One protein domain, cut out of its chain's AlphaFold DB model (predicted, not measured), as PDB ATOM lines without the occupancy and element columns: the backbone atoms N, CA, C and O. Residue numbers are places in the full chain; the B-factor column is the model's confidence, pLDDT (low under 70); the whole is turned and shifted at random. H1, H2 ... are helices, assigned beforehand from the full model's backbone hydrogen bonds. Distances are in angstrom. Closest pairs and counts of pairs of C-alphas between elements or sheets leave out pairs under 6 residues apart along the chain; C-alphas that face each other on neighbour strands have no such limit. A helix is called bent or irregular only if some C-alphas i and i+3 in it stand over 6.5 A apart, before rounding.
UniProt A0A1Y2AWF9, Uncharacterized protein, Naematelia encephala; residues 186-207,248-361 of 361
ATOM      1  N   ASP A 186     131.235 213.295 312.809       81.38
ATOM      2  CA  ASP A 186     132.090 212.697 311.779       81.38
ATOM      3  C   ASP A 186     131.404 212.706 310.403       81.38
ATOM      4  O   ASP A 186     132.018 213.012 309.376       81.38
ATOM      5  N   HIS A 187     130.100 212.429 310.376       86.06
ATOM      6  CA  HIS A 187     129.292 212.485 309.161       86.06
ATOM      7  C   HIS A 187     129.028 213.927 308.720       86.06
ATOM      8  O   HIS A 187     129.030 214.205 307.521       86.06
ATOM      9  N   LEU A 188     128.873 214.865 309.657       85.19
ATOM     10  CA  LEU A 188     128.740 216.290 309.357       85.19
ATOM     11  C   LEU A 188     129.996 216.825 308.656       85.19
ATOM     12  O   LEU A 188     129.903 217.489 307.625       85.19
ATOM     13  N   LEU A 189     131.187 216.466 309.138       86.44
ATOM     14  CA  LEU A 189     132.429 216.841 308.468       86.44
ATOM     15  C   LEU A 189     132.563 216.221 307.081       86.44
ATOM     16  O   LEU A 189     132.880 216.928 306.124       86.44
ATOM     17  N   SER A 190     132.308 214.917 306.964       87.88
ATOM     18  CA  SER A 190     132.387 214.214 305.682       87.88
ATOM     19  C   SER A 190     131.415 214.806 304.657       87.88
ATOM     20  O   SER A 190     131.806 215.066 303.517       87.88
ATOM     21  N   THR A 191     130.178 215.097 305.062       87.31
ATOM     22  CA  THR A 191     129.175 215.729 304.191       87.31
ATOM     23  C   THR A 191     129.561 217.150 303.815       87.31
ATOM     24  O   THR A 191     129.478 217.488 302.641       87.31
ATOM     25  N   ALA A 192     130.064 217.960 304.746       87.06
ATOM     26  CA  ALA A 192     130.522 219.313 304.443       87.06
ATOM     27  C   ALA A 192     131.701 219.332 303.455       87.06
ATOM     28  O   ALA A 192     131.711 220.118 302.512       87.06
ATOM     29  N   VAL A 193     132.689 218.447 303.636       88.75
ATOM     30  CA  VAL A 193     133.799 218.269 302.680       88.75
ATOM     31  C   VAL A 193     133.277 217.791 301.321       88.75
ATOM     32  O   VAL A 193     133.727 218.284 300.292       88.75
ATOM     33  N   SER A 194     132.302 216.880 301.306       89.81
ATOM     34  CA  SER A 194     131.713 216.353 300.068       89.81
ATOM     35  C   SER A 194     130.910 217.409 299.307       89.81
ATOM     36  O   SER A 194     131.031 217.507 298.091       89.81
ATOM     37  N   ILE A 195     130.120 218.228 300.006       89.38
ATOM     38  CA  ILE A 195     129.368 219.339 299.409       89.38
ATOM     39  C   ILE A 195     130.333 220.361 298.805       89.38
ATOM     40  O   ILE A 195     130.114 220.826 297.690       89.38
ATOM     41  N   GLU A 196     131.426 220.674 299.499       86.62
ATOM     42  CA  GLU A 196     132.441 221.584 298.970       86.62
ATOM     43  C   GLU A 196     133.161 221.002 297.748       86.62
ATOM     44  O   GLU A 196     133.390 221.720 296.779       86.62
ATOM     45  N   LEU A 197     133.455 219.698 297.745       88.94
ATOM     46  CA  LEU A 197     133.997 219.017 296.571       88.94
ATOM     47  C   LEU A 197     133.031 219.102 295.383       88.94
ATOM     48  O   LEU A 197     133.462 219.376 294.268       88.94
ATOM     49  N   VAL A 198     131.730 218.900 295.605       89.06
ATOM     50  CA  VAL A 198     130.708 219.046 294.556       89.06
ATOM     51  C   VAL A 198     130.657 220.483 294.042       89.06
ATOM     52  O   VAL A 198     130.575 220.682 292.834       89.06
ATOM     53  N   PHE A 199     130.755 221.477 294.925       86.38
ATOM     54  CA  PHE A 199     130.799 222.884 294.531       86.38
ATOM     55  C   PHE A 199     132.041 223.206 293.691       86.38
ATOM     56  O   PHE A 199     131.927 223.836 292.641       86.38
ATOM     57  N   LEU A 200     133.213 222.708 294.094       86.38
ATOM     58  CA  LEU A 200     134.446 222.835 293.317       86.38
ATOM     59  C   LEU A 200     134.296 222.174 291.946       86.38
ATOM     60  O   LEU A 200     134.621 222.785 290.933       86.38
ATOM     61  N   LEU A 201     133.774 220.947 291.893       85.88
ATOM     62  CA  LEU A 201     133.549 220.240 290.633       85.88
ATOM     63  C   LEU A 201     132.575 221.001 289.733       85.88
ATOM     64  O   LEU A 201     132.843 221.136 288.546       85.88
ATOM     65  N   ALA A 202     131.492 221.544 290.285       83.62
ATOM     66  CA  ALA A 202     130.539 222.350 289.531       83.62
ATOM     67  C   ALA A 202     131.162 223.645 288.983       83.62
ATOM     68  O   ALA A 202     130.752 224.094 287.918       83.62
ATOM     69  N   HIS A 203     132.143 224.219 289.689       83.31
ATOM     70  CA  HIS A 203     132.859 225.422 289.266       83.31
ATOM     71  C   HIS A 203     133.936 225.139 288.207       83.31
ATOM     72  O   HIS A 203     134.095 225.904 287.261       83.31
ATOM     73  N   VAL A 204     134.678 224.037 288.354       82.69
ATOM     74  CA  VAL A 204     135.778 223.665 287.447       82.69
ATOM     75  C   VAL A 204     135.257 223.016 286.162       82.69
ATOM     76  O   VAL A 204     135.852 223.184 285.097       82.69
ATOM     77  N   VAL A 205     134.155 222.266 286.241       83.88
ATOM     78  CA  VAL A 205     133.516 221.670 285.067       83.88
ATOM     79  C   VAL A 205     132.752 222.754 284.321       83.88
ATOM     80  O   VAL A 205     131.814 223.352 284.839       83.88
ATOM     81  N   GLN A 206     133.152 222.991 283.078       81.00
ATOM     82  CA  GLN A 206     132.459 223.919 282.197       81.00
ATOM     83  C   GLN A 206     131.139 223.295 281.731       81.00
ATOM     84  O   GLN A 206     131.111 222.179 281.200       81.00
ATOM     85  N   TRP A 207     130.054 224.031 281.947       82.81
ATOM     86  CA  TRP A 207     128.716 223.677 281.491       82.81
ATOM     87  C   TRP A 207     128.458 224.386 280.171       82.81
ATOM     88  O   TRP A 207     128.557 225.612 280.102       82.81
ATOM     89  N   THR A 248     135.088 215.199 278.723       78.94
ATOM     90  CA  THR A 248     136.168 214.544 277.972       78.94
ATOM     91  C   THR A 248     137.258 214.081 278.937       78.94
ATOM     92  O   THR A 248     137.630 214.792 279.872       78.94
ATOM     93  N   LEU A 249     137.777 212.863 278.730       77.62
ATOM     94  CA  LEU A 249     138.804 212.262 279.599       77.62
ATOM     95  C   LEU A 249     140.061 213.136 279.724       77.62
ATOM     96  O   LEU A 249     140.657 213.197 280.801       77.62
ATOM     97  N   ASP A 250     140.431 213.835 278.650       80.44
ATOM     98  CA  ASP A 250     141.605 214.708 278.628       80.44
ATOM     99  C   ASP A 250     141.394 215.967 279.477       80.44
ATOM    100  O   ASP A 250     142.234 216.269 280.325       80.44
ATOM    101  N   LYS A 251     140.236 216.636 279.350       77.75
ATOM    102  CA  LYS A 251     139.890 217.811 280.174       77.75
ATOM    103  C   LYS A 251     139.733 217.451 281.651       77.75
ATOM    104  O   LYS A 251     140.126 218.219 282.529       77.75
ATOM    105  N   TRP A 252     139.204 216.260 281.946       81.00
ATOM    106  CA  TRP A 252     139.090 215.764 283.319       81.00
ATOM    107  C   TRP A 252     140.466 215.612 283.984       81.00
ATOM    108  O   TRP A 252     140.672 216.042 285.119       81.00
ATOM    109  N   ARG A 253     141.442 215.039 283.269       83.25
ATOM    110  CA  ARG A 253     142.807 214.862 283.784       83.25
ATOM    111  C   ARG A 253     143.579 216.174 283.897       83.25
ATOM    112  O   ARG A 253     144.352 216.309 284.840       83.25
ATOM    113  N   SER A 254     143.394 217.115 282.971       84.00
ATOM    114  CA  SER A 254     144.156 218.368 282.958       84.00
ATOM    115  C   SER A 254     143.610 219.436 283.906       84.00
ATOM    116  O   SER A 254     144.398 220.202 284.449       84.00
ATOM    117  N   HIS A 255     142.292 219.501 284.119       81.81
ATOM    118  CA  HIS A 255     141.670 220.590 284.882       81.81
ATOM    119  C   HIS A 255     141.079 220.123 286.211       81.81
ATOM    120  O   HIS A 255     141.340 220.734 287.245       81.81
ATOM    121  N   VAL A 256     140.333 219.016 286.216       84.81
ATOM    122  CA  VAL A 256     139.612 218.567 287.416       84.81
ATOM    123  C   VAL A 256     140.563 217.952 288.439       84.81
ATOM    124  O   VAL A 256     140.542 218.335 289.607       84.81
ATOM    125  N   VAL A 257     141.435 217.031 288.018       87.75
ATOM    126  CA  VAL A 257     142.350 216.338 288.943       87.75
ATOM    127  C   VAL A 257     143.309 217.305 289.655       87.75
ATOM    128  O   VAL A 257     143.395 217.221 290.881       87.75
ATOM    129  N   PRO A 258     143.992 218.246 288.972       88.94
ATOM    130  CA  PRO A 258     144.882 219.185 289.648       88.94
ATOM    131  C   PRO A 258     144.133 220.142 290.574       88.94
ATOM    132  O   PRO A 258     144.621 220.408 291.669       88.94
ATOM    133  N   ALA A 259     142.938 220.606 290.190       86.00
ATOM    134  CA  ALA A 259     142.123 221.477 291.035       86.00
ATOM    135  C   ALA A 259     141.669 220.766 292.320       86.00
ATOM    136  O   ALA A 259     141.803 221.315 293.412       86.00
ATOM    137  N   VAL A 260     141.203 219.517 292.211       89.19
ATOM    138  CA  VAL A 260     140.825 218.696 293.372       89.19
ATOM    139  C   VAL A 260     142.040 218.394 294.245       89.19
ATOM    140  O   VAL A 260     141.952 218.494 295.466       89.19
ATOM    141  N   LEU A 261     143.185 218.050 293.649       90.69
ATOM    142  CA  LEU A 261     144.409 217.762 294.395       90.69
ATOM    143  C   LEU A 261     144.925 219.004 295.131       90.69
ATOM    144  O   LEU A 261     145.304 218.912 296.297       90.69
ATOM    145  N   TRP A 262     144.894 220.164 294.473       87.94
ATOM    146  CA  TRP A 262     145.248 221.449 295.067       87.94
ATOM    147  C   TRP A 262     144.333 221.792 296.242       87.94
ATOM    148  O   TRP A 262     144.812 222.069 297.342       87.94
ATOM    149  N   TRP A 263     143.017 221.701 296.044       89.50
ATOM    150  CA  TRP A 263     142.022 221.924 297.091       89.50
ATOM    151  C   TRP A 263     142.214 220.983 298.282       89.50
ATOM    152  O   TRP A 263     142.256 221.433 299.430       89.50
ATOM    153  N   LEU A 264     142.399 219.688 298.016       90.44
ATOM    154  CA  LEU A 264     142.624 218.679 299.044       90.44
ATOM    155  C   LEU A 264     143.905 218.990 299.827       90.44
ATOM    156  O   LEU A 264     143.895 218.980 301.056       90.44
ATOM    157  N   SER A 265     144.993 219.312 299.124       89.12
ATOM    158  CA  SER A 265     146.301 219.585 299.724       89.12
ATOM    159  C   SER A 265     146.337 220.874 300.540       89.12
ATOM    160  O   SER A 265     147.103 220.950 301.496       89.12
ATOM    161  N   THR A 266     145.567 221.893 300.167       86.25
ATOM    162  CA  THR A 266     145.621 223.214 300.817       86.25
ATOM    163  C   THR A 266     144.572 223.379 301.907       86.25
ATOM    164  O   THR A 266     144.854 223.986 302.936       86.25
ATOM    165  N   THR A 267     143.373 222.818 301.724       86.50
ATOM    166  CA  THR A 267     142.222 223.127 302.592       86.50
ATOM    167  C   THR A 267     141.733 221.962 303.444       86.50
ATOM    168  O   THR A 267     141.076 222.194 304.457       86.50
ATOM    169  N   VAL A 268     142.078 220.719 303.093       89.81
ATOM    170  CA  VAL A 268     141.603 219.519 303.807       89.81
ATOM    171  C   VAL A 268     142.741 218.807 304.536       89.81
ATOM    172  O   VAL A 268     142.618 218.497 305.719       89.81
ATOM    173  N   LEU A 269     143.871 218.581 303.864       90.81
ATOM    174  CA  LEU A 269     144.999 217.817 304.399       90.81
ATOM    175  C   LEU A 269     145.672 218.502 305.604       90.81
ATOM    176  O   LEU A 269     145.877 217.815 306.606       90.81
ATOM    177  N   PRO A 270     145.954 219.824 305.603       90.12
ATOM    178  CA  PRO A 270     146.590 220.463 306.754       90.12
ATOM    179  C   PRO A 270     145.702 220.449 308.013       90.12
ATOM    180  O   PRO A 270     146.193 220.029 309.063       90.12
ATOM    181  N   PRO A 271     144.396 220.793 307.948       90.31
ATOM    182  CA  PRO A 271     143.505 220.637 309.097       90.31
ATOM    183  C   PRO A 271     143.359 219.186 309.561       90.31
ATOM    184  O   PRO A 271     143.294 218.950 310.765       90.31
ATOM    185  N   LEU A 272     143.352 218.206 308.644       89.06
ATOM    186  CA  LEU A 272     143.334 216.784 309.011       89.06
ATOM    187  C   LEU A 272     144.593 216.397 309.788       89.06
ATOM    188  O   LEU A 272     144.485 215.846 310.881       89.06
ATOM    189  N   ALA A 273     145.776 216.733 309.277       89.31
ATOM    190  CA  ALA A 273     147.033 216.445 309.958       89.31
ATOM    191  C   ALA A 273     147.059 217.077 311.360       89.31
ATOM    192  O   ALA A 273     147.325 216.389 312.344       89.31
ATOM    193  N   LEU A 274     146.678 218.352 311.478       88.56
ATOM    194  CA  LEU A 274     146.624 219.051 312.765       88.56
ATOM    195  C   LEU A 274     145.588 218.454 313.725       88.56
ATOM    196  O   LEU A 274     145.862 218.353 314.920       88.56
ATOM    197  N   SER A 275     144.442 217.992 313.222       88.75
ATOM    198  CA  SER A 275     143.404 217.356 314.045       88.75
ATOM    199  C   SER A 275     143.812 215.999 314.626       88.75
ATOM    200  O   SER A 275     143.263 215.580 315.640       88.75
ATOM    201  N   THR A 276     144.790 215.318 314.018       85.31
ATOM    202  CA  THR A 276     145.362 214.085 314.592       85.31
ATOM    203  C   THR A 276     146.376 214.366 315.698       85.31
ATOM    204  O   THR A 276     146.574 213.532 316.578       85.31
ATOM    205  N   VAL A 277     147.012 215.543 315.666       85.50
ATOM    206  CA  VAL A 277     148.007 215.971 316.659       85.50
ATOM    207  C   VAL A 277     147.326 216.608 317.869       85.50
ATOM    208  O   VAL A 277     147.708 216.346 319.008       85.50
ATOM    209  N   VAL A 278     146.307 217.434 317.629       81.88
ATOM    210  CA  VAL A 278     145.549 218.136 318.664       81.88
ATOM    211  C   VAL A 278     144.140 217.553 318.716       81.88
ATOM    212  O   VAL A 278     143.338 217.760 317.808       81.88
ATOM    213  N   SER A 279     143.845 216.850 319.807       79.75
ATOM    214  CA  SER A 279     142.522 216.300 320.113       79.75
ATOM    215  C   SER A 279     142.077 216.796 321.481       79.75
ATOM    216  O   SER A 279     142.782 216.604 322.472       79.75
ATOM    217  N   PHE A 280     140.884 217.384 321.548       74.94
ATOM    218  CA  PHE A 280     140.224 217.734 322.808       74.94
ATOM    219  C   PHE A 280     139.289 216.623 323.301       74.94
ATOM    220  O   PHE A 280     138.710 216.729 324.383       74.94
ATOM    221  N   VAL A 281     139.153 215.536 322.536       73.12
ATOM    222  CA  VAL A 281     138.406 214.355 322.962       73.12
ATOM    223  C   VAL A 281     139.221 213.590 324.008       73.12
ATOM    224  O   VAL A 281     140.375 213.237 323.741       73.12
ATOM    225  N   PRO A 282     138.654 213.308 325.197       67.56
ATOM    226  CA  PRO A 282     139.345 212.529 326.212       67.56
ATOM    227  C   PRO A 282     139.601 211.114 325.686       67.56
ATOM    228  O   PRO A 282     138.669 210.339 325.471       67.56
ATOM    229  N   GLN A 283     140.870 210.764 325.486       68.31
ATOM    230  CA  GLN A 283     141.249 209.416 325.076       68.31
ATOM    231  C   GLN A 283     141.101 208.461 326.264       68.31
ATOM    232  O   GLN A 283     141.777 208.593 327.290       68.31
ATOM    233  N   HIS A 284     140.209 207.479 326.136       62.31
ATOM    234  CA  HIS A 284     140.020 206.459 327.160       62.31
ATOM    235  C   HIS A 284     141.336 205.710 327.424       62.31
ATOM    236  O   HIS A 284     141.860 205.022 326.554       62.31
ATOM    237  N   GLY A 285     141.863 205.823 328.647       59.56
ATOM    238  CA  GLY A 285     143.038 205.070 329.099       59.56
ATOM    239  C   GLY A 285     144.351 205.855 329.184       59.56
ATOM    240  O   GLY A 285     145.312 205.321 329.747       59.56
ATOM    241  N   GLN A 286     144.401 207.107 328.718       61.50
ATOM    242  CA  GLN A 286     145.501 208.026 329.026       61.50
ATOM    243  C   GLN A 286     145.111 208.917 330.212       61.50
ATOM    244  O   GLN A 286     144.170 209.701 330.121       61.50
ATOM    245  N   SER A 287     145.819 208.810 331.344       60.06
ATOM    246  CA  SER A 287     145.751 209.875 332.348       60.06
ATOM    247  C   SER A 287     146.647 211.026 331.887       60.06
ATOM    248  O   SER A 287     147.762 210.795 331.418       60.06
ATOM    249  N   GLY A 288     146.199 212.273 332.063       62.44
ATOM    250  CA  GLY A 288     147.009 213.466 331.764       62.44
ATOM    251  C   GLY A 288     148.330 213.543 332.548       62.44
ATOM    252  O   GLY A 288     149.192 214.352 332.235       62.44
ATOM    253  N   THR A 289     148.516 212.668 333.539       68.12
ATOM    254  CA  THR A 289     149.747 212.492 334.321       68.12
ATOM    255  C   THR A 289     150.717 211.458 333.726       68.12
ATOM    256  O   THR A 289     151.694 211.084 334.372       68.12
ATOM    257  N   GLY A 290     150.462 210.962 332.510       63.38
ATOM    258  CA  GLY A 290     151.346 210.030 331.801       63.38
ATOM    259  C   GLY A 290     151.348 208.606 332.365       63.38
ATOM    260  O   GLY A 290     152.202 207.796 332.003       63.38
ATOM    261  N   HIS A 291     150.415 208.269 333.258       65.19
ATOM    262  CA  HIS A 291     150.330 206.923 333.815       65.19
ATOM    263  C   HIS A 291     149.592 206.010 332.837       65.19
ATOM    264  O   HIS A 291     148.411 206.196 332.536       65.19
ATOM    265  N   LYS A 292     150.308 204.999 332.333       65.44
ATOM    266  CA  LYS A 292     149.726 203.943 331.503       65.44
ATOM    267  C   LYS A 292     148.778 203.119 332.368       65.44
ATOM    268  O   LYS A 292     149.204 202.417 333.284       65.44
ATOM    269  N   THR A 293     147.482 203.229 332.110       70.88
ATOM    270  CA  THR A 293     146.486 202.376 332.758       70.88
ATOM    271  C   THR A 293     146.562 200.963 332.171       70.88
ATOM    272  O   THR A 293     146.967 200.780 331.025       70.88
ATOM    273  N   ARG A 294     146.134 199.932 332.915       70.31
ATOM    274  CA  ARG A 294     146.031 198.560 332.361       70.31
ATOM    275  C   ARG A 294     145.170 198.509 331.092       70.31
ATOM    276  O   ARG A 294     145.413 197.676 330.231       70.31
ATOM    277  N   TYR A 295     144.216 199.431 330.969       69.31
ATOM    278  CA  TYR A 295     143.364 199.579 329.796       69.31
ATOM    279  C   TYR A 295     144.128 200.085 328.562       69.31
ATOM    280  O   TYR A 295     143.905 199.575 327.469       69.31
ATOM    281  N   SER A 296     145.072 201.024 328.712       70.81
ATOM    282  CA  SER A 296     145.883 201.492 327.576       70.81
ATOM    283  C   SER A 296     146.956 200.496 327.131       70.81
ATOM    284  O   SER A 296     147.455 200.598 326.014       70.81
ATOM    285  N   ALA A 297     147.294 199.515 327.973       70.62
ATOM    286  CA  ALA A 297     148.169 198.406 327.597       70.62
ATOM    287  C   ALA A 297     147.453 197.362 326.718       70.62
ATOM    288  O   ALA A 297     148.087 196.762 325.856       70.62
ATOM    289  N   THR A 298     146.147 197.155 326.917       75.44
ATOM    290  CA  THR A 298     145.338 196.222 326.111       75.44
ATOM    291  C   THR A 298     144.683 196.892 324.902       75.44
ATOM    292  O   THR A 298     144.418 196.228 323.905       75.44
ATOM    293  N   HIS A 299     144.449 198.206 324.971       72.00
ATOM    294  CA  HIS A 299     143.918 199.023 323.883       72.00
ATOM    295  C   HIS A 299     144.818 200.247 323.687       72.00
ATOM    296  O   HIS A 299     144.595 201.274 324.338       72.00
ATOM    297  N   PRO A 300     145.858 200.156 322.837       71.62
ATOM    298  CA  PRO A 300     146.688 201.314 322.549       71.62
ATOM    299  C   PRO A 300     145.812 202.424 321.946       71.62
ATOM    300  O   PRO A 300     144.982 202.137 321.078       71.62
ATOM    301  N   PRO A 301     145.955 203.680 322.404       66.88
ATOM    302  CA  PRO A 301     145.192 204.790 321.858       66.88
ATOM    303  C   PRO A 301     145.557 204.961 320.382       66.88
ATOM    304  O   PRO A 301     146.710 205.224 320.041       66.88
ATOM    305  N   VAL A 302     144.572 204.770 319.508       71.44
ATOM    306  CA  VAL A 302     144.703 205.050 318.078       71.44
ATOM    307  C   VAL A 302     144.506 206.556 317.892       71.44
ATOM    308  O   VAL A 302     143.585 207.106 318.497       71.44
ATOM    309  N   PRO A 303     145.340 207.244 317.091       69.31
ATOM    310  CA  PRO A 303     145.099 208.640 316.756       69.31
ATOM    311  C   PRO A 303     143.748 208.761 316.044       69.31
ATOM    312  O   PRO A 303     143.578 208.296 314.917       69.31
ATOM    313  N   THR A 304     142.771 209.352 316.723       79.19
ATOM    314  CA  THR A 304     141.454 209.659 316.164       79.19
ATOM    315  C   THR A 304     141.427 211.106 315.705       79.19
ATOM    316  O   THR A 304     141.910 211.986 316.415       79.19
ATOM    317  N   ILE A 305     140.834 211.352 314.541       81.44
ATOM    318  CA  ILE A 305     140.573 212.702 314.039       81.44
ATOM    319  C   ILE A 305     139.528 213.349 314.951       81.44
ATOM    320  O   ILE A 305     138.422 212.827 315.081       81.44
ATOM    321  N   ASP A 306     139.869 214.466 315.593       86.25
ATOM    322  CA  ASP A 306     138.889 215.240 316.352       86.25
ATOM    323  C   ASP A 306     138.154 216.212 315.422       86.25
ATOM    324  O   ASP A 306     138.738 217.105 314.799       86.25
ATOM    325  N   ALA A 307     136.840 216.024 315.324       86.94
ATOM    326  CA  ALA A 307     136.004 216.779 314.412       86.94
ATOM    327  C   ALA A 307     136.003 218.291 314.702       86.94
ATOM    328  O   ALA A 307     135.926 219.116 313.787       86.94
ATOM    329  N   LEU A 308     136.117 218.667 315.979       88.50
ATOM    330  CA  LEU A 308     136.113 220.068 316.389       88.50
ATOM    331  C   LEU A 308     137.419 220.760 316.003       88.50
ATOM    332  O   LEU A 308     137.393 221.873 315.475       88.50
ATOM    333  N   THR A 309     138.560 220.108 316.231       88.81
ATOM    334  CA  THR A 309     139.863 220.688 315.886       88.81
ATOM    335  C   THR A 309     140.025 220.790 314.383       88.81
ATOM    336  O   THR A 309     140.442 221.841 313.899       88.81
ATOM    337  N   PHE A 310     139.590 219.775 313.632       90.62
ATOM    338  CA  PHE A 310     139.535 219.842 312.174       90.62
ATOM    339  C   PHE A 310     138.726 221.054 311.688       90.62
ATOM    340  O   PHE A 310     139.220 221.833 310.872       90.62
ATOM    341  N   ALA A 311     137.508 221.248 312.209       90.44
ATOM    342  CA  ALA A 311     136.644 222.352 311.796       90.44
ATOM    343  C   ALA A 311     137.268 223.724 312.110       90.44
ATOM    344  O   ALA A 311     137.258 224.612 311.257       90.44
ATOM    345  N   LEU A 312     137.865 223.891 313.298       90.38
ATOM    346  CA  LEU A 312     138.523 225.138 313.700       90.38
ATOM    347  C   LEU A 312     139.773 225.441 312.869       90.38
ATOM    348  O   LEU A 312     139.926 226.566 312.397       90.38
ATOM    349  N   PHE A 313     140.653 224.459 312.660       90.38
ATOM    350  CA  PHE A 313     141.851 224.654 311.839       90.38
ATOM    351  C   PHE A 313     141.497 224.945 310.384       90.38
ATOM    352  O   PHE A 313     142.130 225.794 309.758       90.38
ATOM    353  N   ARG A 314     140.455 224.300 309.852       89.62
ATOM    354  CA  ARG A 314     139.949 224.578 308.505       89.62
ATOM    355  C   ARG A 314     139.378 225.987 308.393       89.62
ATOM    356  O   ARG A 314     139.705 226.693 307.444       89.62
ATOM    357  N   LEU A 315     138.572 226.419 309.363       90.56
ATOM    358  CA  LEU A 315     138.060 227.787 309.414       90.56
ATOM    359  C   LEU A 315     139.211 228.801 309.475       90.56
ATOM    360  O   LEU A 315     139.218 229.760 308.713       90.56
ATOM    361  N   ALA A 316     140.207 228.567 310.331       88.62
ATOM    362  CA  ALA A 316     141.371 229.441 310.450       88.62
ATOM    363  C   ALA A 316     142.167 229.530 309.137       88.62
ATOM    364  O   ALA A 316     142.538 230.628 308.722       88.62
ATOM    365  N   ALA A 317     142.375 228.399 308.453       85.88
ATOM    366  CA  ALA A 317     143.066 228.353 307.167       85.88
ATOM    367  C   ALA A 317     142.327 229.134 306.068       85.88
ATOM    368  O   ALA A 317     142.970 229.771 305.239       85.88
ATOM    369  N   LEU A 318     140.990 229.116 306.076       86.62
ATOM    370  CA  LEU A 318     140.164 229.839 305.106       86.62
ATOM    371  C   LEU A 318     139.966 231.322 305.462       86.62
ATOM    372  O   LEU A 318     139.823 232.143 304.563       86.62
ATOM    373  N   ILE A 319     139.985 231.691 306.747       88.75
ATOM    374  CA  ILE A 319     139.909 233.097 307.184       88.75
ATOM    375  C   ILE A 319     141.234 233.823 306.955       88.75
ATOM    376  O   ILE A 319     141.225 235.001 306.618       88.75
ATOM    377  N   PHE A 320     142.373 233.148 307.130       84.00
ATOM    378  CA  PHE A 320     143.696 233.746 306.949       84.00
ATOM    379  C   PHE A 320     143.843 234.584 305.658       84.00
ATOM    380  O   PHE A 320     144.213 235.752 305.780       84.00
ATOM    381  N   PRO A 321     143.492 234.085 304.455       82.44
ATOM    382  CA  PRO A 321     143.551 234.862 303.210       82.44
ATOM    383  C   PRO A 321     142.609 236.078 303.157       82.44
ATOM    384  O   PRO A 321     142.857 236.989 302.378       82.44
ATOM    385  N   LEU A 322     141.562 236.141 303.990       80.94
ATOM    386  CA  LEU A 322     140.700 237.329 304.108       80.94
ATOM    387  C   LEU A 322     141.310 238.427 304.987       80.94
ATOM    388  O   LEU A 322     140.795 239.544 305.036       80.94
ATOM    389  N   THR A 323     142.380 238.122 305.718       83.00
ATOM    390  CA  THR A 323     143.067 239.112 306.546       83.00
ATOM    391  C   THR A 323     144.072 239.895 305.709       83.00
ATOM    392  O   THR A 323     144.722 239.354 304.817       83.00
ATOM    393  N   SER A 324     144.282 241.169 306.046       73.88
ATOM    394  CA  SER A 324     145.286 242.032 305.398       73.88
ATOM    395  C   SER A 324     146.734 241.549 305.565       73.88
ATOM    396  O   SER A 324     147.650 242.149 305.008       73.88
ATOM    397  N   ALA A 325     146.952 240.486 306.342       75.31
ATOM    398  CA  ALA A 325     148.249 239.877 306.589       75.31
ATOM    399  C   ALA A 325     148.616 238.780 305.572       75.31
ATOM    400  O   ALA A 325     149.754 238.306 305.585       75.31
ATOM    401  N   ALA A 326     147.686 238.349 304.714       79.94
ATOM    402  CA  ALA A 326     147.948 237.277 303.765       79.94
ATOM    403  C   ALA A 326     148.690 237.772 302.507       79.94
ATOM    404  O   ALA A 326     148.340 238.816 301.953       79.94
ATOM    405  N   PRO A 327     149.686 237.016 302.006       85.19
ATOM    406  CA  PRO A 327     150.298 237.292 300.710       85.19
ATOM    407  C   PRO A 327     149.259 237.224 299.581       85.19
ATOM    408  O   PRO A 327     148.477 236.276 299.532       85.19
ATOM    409  N   SER A 328     149.297 238.162 298.630       81.81
ATOM    410  CA  SER A 328     148.370 238.186 297.482       81.81
ATOM    411  C   SER A 328     148.383 236.882 296.680       81.81
ATOM    412  O   SER A 328     147.331 236.363 296.334       81.81
ATOM    413  N   ALA A 329     149.559 236.273 296.505       82.31
ATOM    414  CA  ALA A 329     149.700 234.980 295.832       82.31
ATOM    415  C   ALA A 329     148.913 233.843 296.515       82.31
ATOM    416  O   ALA A 329     148.502 232.894 295.853       82.31
ATOM    417  N   MET A 330     148.705 233.917 297.834       78.69
ATOM    418  CA  MET A 330     147.896 232.939 298.561       78.69
ATOM    419  C   MET A 330     146.401 233.169 298.325       78.69
ATOM    420  O   MET A 330     145.658 232.199 298.200       78.69
ATOM    421  N   ILE A 331     145.976 234.431 298.241       82.50
ATOM    422  CA  ILE A 331     144.592 234.810 297.938       82.50
ATOM    423  C   ILE A 331     144.235 234.330 296.529       82.50
ATOM    424  O   ILE A 331     143.294 233.553 296.387       82.50
ATOM    425  N   ASP A 332     145.061 234.667 295.534       81.56
ATOM    426  CA  ASP A 332     144.870 234.260 294.137       81.56
ATOM    427  C   ASP A 332     144.806 232.728 293.995       81.56
ATOM    428  O   ASP A 332     143.968 232.175 293.281       81.56
ATOM    429  N   ALA A 333     145.672 232.005 294.715       78.38
ATOM    430  CA  ALA A 333     145.716 230.547 294.644       78.38
ATOM    431  C   ALA A 333     144.520 229.857 295.329       78.38
ATOM    432  O   ALA A 333     144.170 228.729 294.973       78.38
ATOM    433  N   LEU A 334     143.895 230.504 296.315       77.88
ATOM    434  CA  LEU A 334     142.674 230.014 296.957       77.88
ATOM    435  C   LEU A 334     141.421 230.391 296.162       77.88
ATOM    436  O   LEU A 334     140.510 229.568 296.068       77.88
ATOM    437  N   GLU A 335     141.399 231.564 295.534       80.25
ATOM    438  CA  GLU A 335     140.331 231.999 294.626       80.25
ATOM    439  C   GLU A 335     140.213 231.079 293.401       80.25
ATOM    440  O   GLU A 335     139.111 230.777 292.947       80.25
ATOM    441  N   LEU A 336     141.329 230.497 292.946       74.31
ATOM    442  CA  LEU A 336     141.341 229.488 291.878       74.31
ATOM    443  C   LEU A 336     140.503 228.237 292.210       74.31
ATOM    444  O   LEU A 336     140.076 227.510 291.315       74.31
ATOM    445  N   SER A 337     140.243 227.982 293.496       71.38
ATOM    446  CA  SER A 337     139.399 226.873 293.961       71.38
ATOM    447  C   SER A 337     137.937 227.266 294.236       71.38
ATOM    448  O   SER A 337     137.187 226.460 294.789       71.38
ATOM    449  N   GLY A 338     137.525 228.474 293.836       76.81
ATOM    450  CA  GLY A 338     136.157 228.992 293.925       76.81
ATOM    451  C   GLY A 338     136.008 230.164 294.900       76.81
ATOM    452  O   GLY A 338     136.985 230.665 295.452       76.81
ATOM    453  N   ASP A 339     134.761 230.580 295.141       84.88
ATOM    454  CA  ASP A 339     134.455 231.714 296.021       84.88
ATOM    455  C   ASP A 339     134.920 231.466 297.468       84.88
ATOM    456  O   ASP A 339     134.391 230.621 298.201       84.88
ATOM    457  N   LEU A 340     135.922 232.240 297.884       82.81
ATOM    458  CA  LEU A 340     136.523 232.179 299.209       82.81
ATOM    459  C   LEU A 340     135.511 232.556 300.303       82.81
ATOM    460  O   LEU A 340     135.498 231.938 301.367       82.81
ATOM    461  N   GLN A 341     134.643 233.541 300.049       85.88
ATOM    462  CA  GLN A 341     133.709 234.053 301.055       85.88
ATOM    463  C   GLN A 341     132.638 233.013 301.389       85.88
ATOM    464  O   GLN A 341     132.427 232.700 302.565       85.88
ATOM    465  N   GLY A 342     132.021 232.408 300.369       83.69
ATOM    466  CA  GLY A 342     131.066 231.316 300.547       83.69
ATOM    467  C   GLY A 342     131.661 230.115 301.289       83.69
ATOM    468  O   GLY A 342     131.007 229.527 302.153       83.69
ATOM    469  N   ARG A 343     132.932 229.785 301.032       85.06
ATOM    470  CA  ARG A 343     133.629 228.678 301.711       85.06
ATOM    471  C   ARG A 343     133.954 228.983 303.168       85.06
ATOM    472  O   ARG A 343     133.796 228.105 304.015       85.06
ATOM    473  N   VAL A 344     134.344 230.217 303.487       89.12
ATOM    474  CA  VAL A 344     134.531 230.664 304.877       89.12
ATOM    475  C   VAL A 344     133.213 230.605 305.644       89.12
ATOM    476  O   VAL A 344     133.187 230.096 306.764       89.12
ATOM    477  N   LEU A 345     132.108 231.050 305.038       86.62
ATOM    478  CA  LEU A 345     130.776 230.943 305.637       86.62
ATOM    479  C   LEU A 345     130.367 229.480 305.859       86.62
ATOM    480  O   LEU A 345     129.900 229.136 306.945       86.62
ATOM    481  N   GLY A 346     130.598 228.608 304.874       86.00
ATOM    482  CA  GLY A 346     130.344 227.172 304.991       86.00
ATOM    483  C   GLY A 346     131.157 226.520 306.111       86.00
ATOM    484  O   GLY A 346     130.603 225.809 306.950       86.00
ATOM    485  N   ALA A 347     132.457 226.815 306.192       87.38
ATOM    486  CA  ALA A 347     133.318 226.334 307.271       87.38
ATOM    487  C   ALA A 347     132.894 226.887 308.644       87.38
ATOM    488  O   ALA A 347     132.909 226.155 309.633       87.38
ATOM    489  N   GLY A 348     132.462 228.150 308.709       88.06
ATOM    490  CA  GLY A 348     131.952 228.776 309.929       88.06
ATOM    491  C   GLY A 348     130.663 228.122 310.422       88.06
ATOM    492  O   GLY A 348     130.527 227.843 311.613       88.06
ATOM    493  N   LEU A 349     129.750 227.793 309.504       88.00
ATOM    494  CA  LEU A 349     128.529 227.046 309.806       88.00
ATOM    495  C   LEU A 349     128.859 225.655 310.362       88.00
ATOM    496  O   LEU A 349     128.287 225.254 311.373       88.00
ATOM    497  N   VAL A 350     129.815 224.941 309.759       87.81
ATOM    498  CA  VAL A 350     130.267 223.623 310.239       87.81
ATOM    499  C   VAL A 350     130.828 223.710 311.658       87.81
ATOM    500  O   VAL A 350     130.438 222.914 312.512       87.81
ATOM    501  N   VAL A 351     131.687 224.695 311.940       90.38
ATOM    502  CA  VAL A 351     132.193 224.948 313.299       90.38
ATOM    503  C   VAL A 351     131.038 225.209 314.265       90.38
ATOM    504  O   VAL A 351     130.981 224.594 315.329       90.38
ATOM    505  N   GLY A 352     130.091 226.070 313.885       86.38
ATOM    506  CA  GLY A 352     128.912 226.380 314.692       86.38
ATOM    507  C   GLY A 352     128.070 225.145 315.016       86.38
ATOM    508  O   GLY A 352     127.695 224.953 316.171       86.38
ATOM    509  N   LEU A 353     127.828 224.270 314.036       85.44
ATOM    510  CA  LEU A 353     127.072 223.032 314.238       85.44
ATOM    511  C   LEU A 353     127.812 222.025 315.128       85.44
ATOM    512  O   LEU A 353     127.200 221.442 316.022       85.44
ATOM    513  N   VAL A 354     129.121 221.847 314.931       86.81
ATOM    514  CA  VAL A 354     129.935 220.947 315.767       86.81
ATOM    515  C   VAL A 354     129.986 221.447 317.215       86.81
ATOM    516  O   VAL A 354     129.871 220.653 318.150       86.81
ATOM    517  N   ILE A 355     130.100 222.762 317.429       87.44
ATOM    518  CA  ILE A 355     130.037 223.362 318.769       87.44
ATOM    519  C   ILE A 355     128.639 223.197 319.375       87.44
ATOM    520  O   ILE A 355     128.530 222.786 320.529       87.44
ATOM    521  N   ALA A 356     127.573 223.469 318.618       85.75
ATOM    522  CA  ALA A 356     126.199 223.314 319.093       85.75
ATOM    523  C   ALA A 356     125.913 221.873 319.544       85.75
ATOM    524  O   ALA A 356     125.319 221.663 320.600       85.75
ATOM    525  N   GLN A 357     126.410 220.883 318.801       83.25
ATOM    526  CA  GLN A 357     126.329 219.483 319.202       83.25
ATOM    527  C   GLN A 357     127.059 219.209 320.524       83.25
ATOM    528  O   GLN A 357     126.543 218.480 321.367       83.25
ATOM    529  N   ARG A 358     128.257 219.771 320.713       78.81
ATOM    530  CA  ARG A 358     129.052 219.583 321.938       78.81
ATOM    531  C   ARG A 358     128.462 220.294 323.156       78.81
ATOM    532  O   ARG A 358     128.709 219.841 324.264       78.81
ATOM    533  N   LEU A 359     127.735 221.395 322.959       80.56
ATOM    534  CA  LEU A 359     127.069 222.149 324.028       80.56
ATOM    535  C   LEU A 359     125.689 221.585 324.398       80.56
ATOM    536  O   LEU A 359     125.227 221.808 325.513       80.56
ATOM    537  N   GLY A 360     125.016 220.913 323.460       68.38
ATOM    538  CA  GLY A 360     123.706 220.290 323.674       68.38
ATOM    539  C   GLY A 360     123.751 218.863 324.239       68.38
ATOM    540  O   GLY A 360     122.694 218.325 324.564       68.38
ATOM    541  N   ALA A 361     124.941 218.261 324.329       52.06
ATOM    542  CA  ALA A 361     125.210 216.969 324.967       52.06
ATOM    543  C   ALA A 361     125.724 217.172 326.396       52.06
ATOM    544  O   ALA A 361     125.353 216.354 327.271       52.06
TER     545      ALA A 361
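This is residues 186 to 207 and 248 to 361 of the 361 residues of an uncharacterized protein of Naematelia encephala (UniProt A0A1Y2AWF9). H4 packs on H6 and on H2b, the second arm of the long, bent H2, while H1 runs beside H6; H5 lies past one end of H4, and at the other end of the domain a long loop leads out to the small H3, away from the other helices. The 136 printed residues hold six named helices, H1 to H6 in chain order, and no named strand: all helix. The whole is loose, with a radius of gyration of the C-alphas of 18.2 A, and elongated, spanning 58 by 37 by 30 A.

Find C-alpha 249 at (138.804, 212.262, 279.599), where H2, residues 249 to 277, begins. By its hydrogen bonds it was assigned as one helix, but it is bent: C-alphas 267 and 270 are 6.6 A apart. Its arms are H2a, residues 249 to 267, 25.7 A long and irregular, with C-alphas 254 and 257 6.6 A apart, and H2b, residues 270 to 277. Look next for H1, residues 186 to 204, 26.9 A; H4, 307 to 322, 23.5 A; and H6, 340 to 360, 30.1 A, ending at C-alpha 360, (123.706, 220.290, 323.674). H3 is residues 294 to 298 and H5 328 to 335.

H2a and H2b stand at a steep tilt of 45 degrees. H2b touches H4, the hub, closest at the C-alphas of Ser 275 and Phe 310, 5.0 A. H4 touches H6 at a shallow tilt of 29 degrees, opposite ways, closest at the C-alphas of Ala 311 and Val 351, 5.4 A. H6 touches H1 with residues 343 to 350 alone, at 11 degrees, a shallow tilt, opposite ways; the closest C-alphas, of Ala 192 and Val 350, are 7.2 A apart. H1 touches H2a, closest at the C-alphas of Val 204 and Val 256, 6.4 A. H5 touches H4, closest at the C-alphas of Pro 321 and Ile 331, 5.4 A. H3 touches no helix. Each O i to N i+4 pair is within hydrogen-bond range in H1, H2b, H3, H5 and H6; in H2a 13 of 15 are, in H4 10 of 12.

The C-alphas farthest apart, of Trp 207 and Arg 294, are 59.3 A apart. Residues 208 to 247 are not printed; C-alphas 207 and 248 are 12.3 A apart across this cut. The link from H2 to H3 is long, 16 residues. Confidence is under 70 at 16 residues, among them 282 to 292.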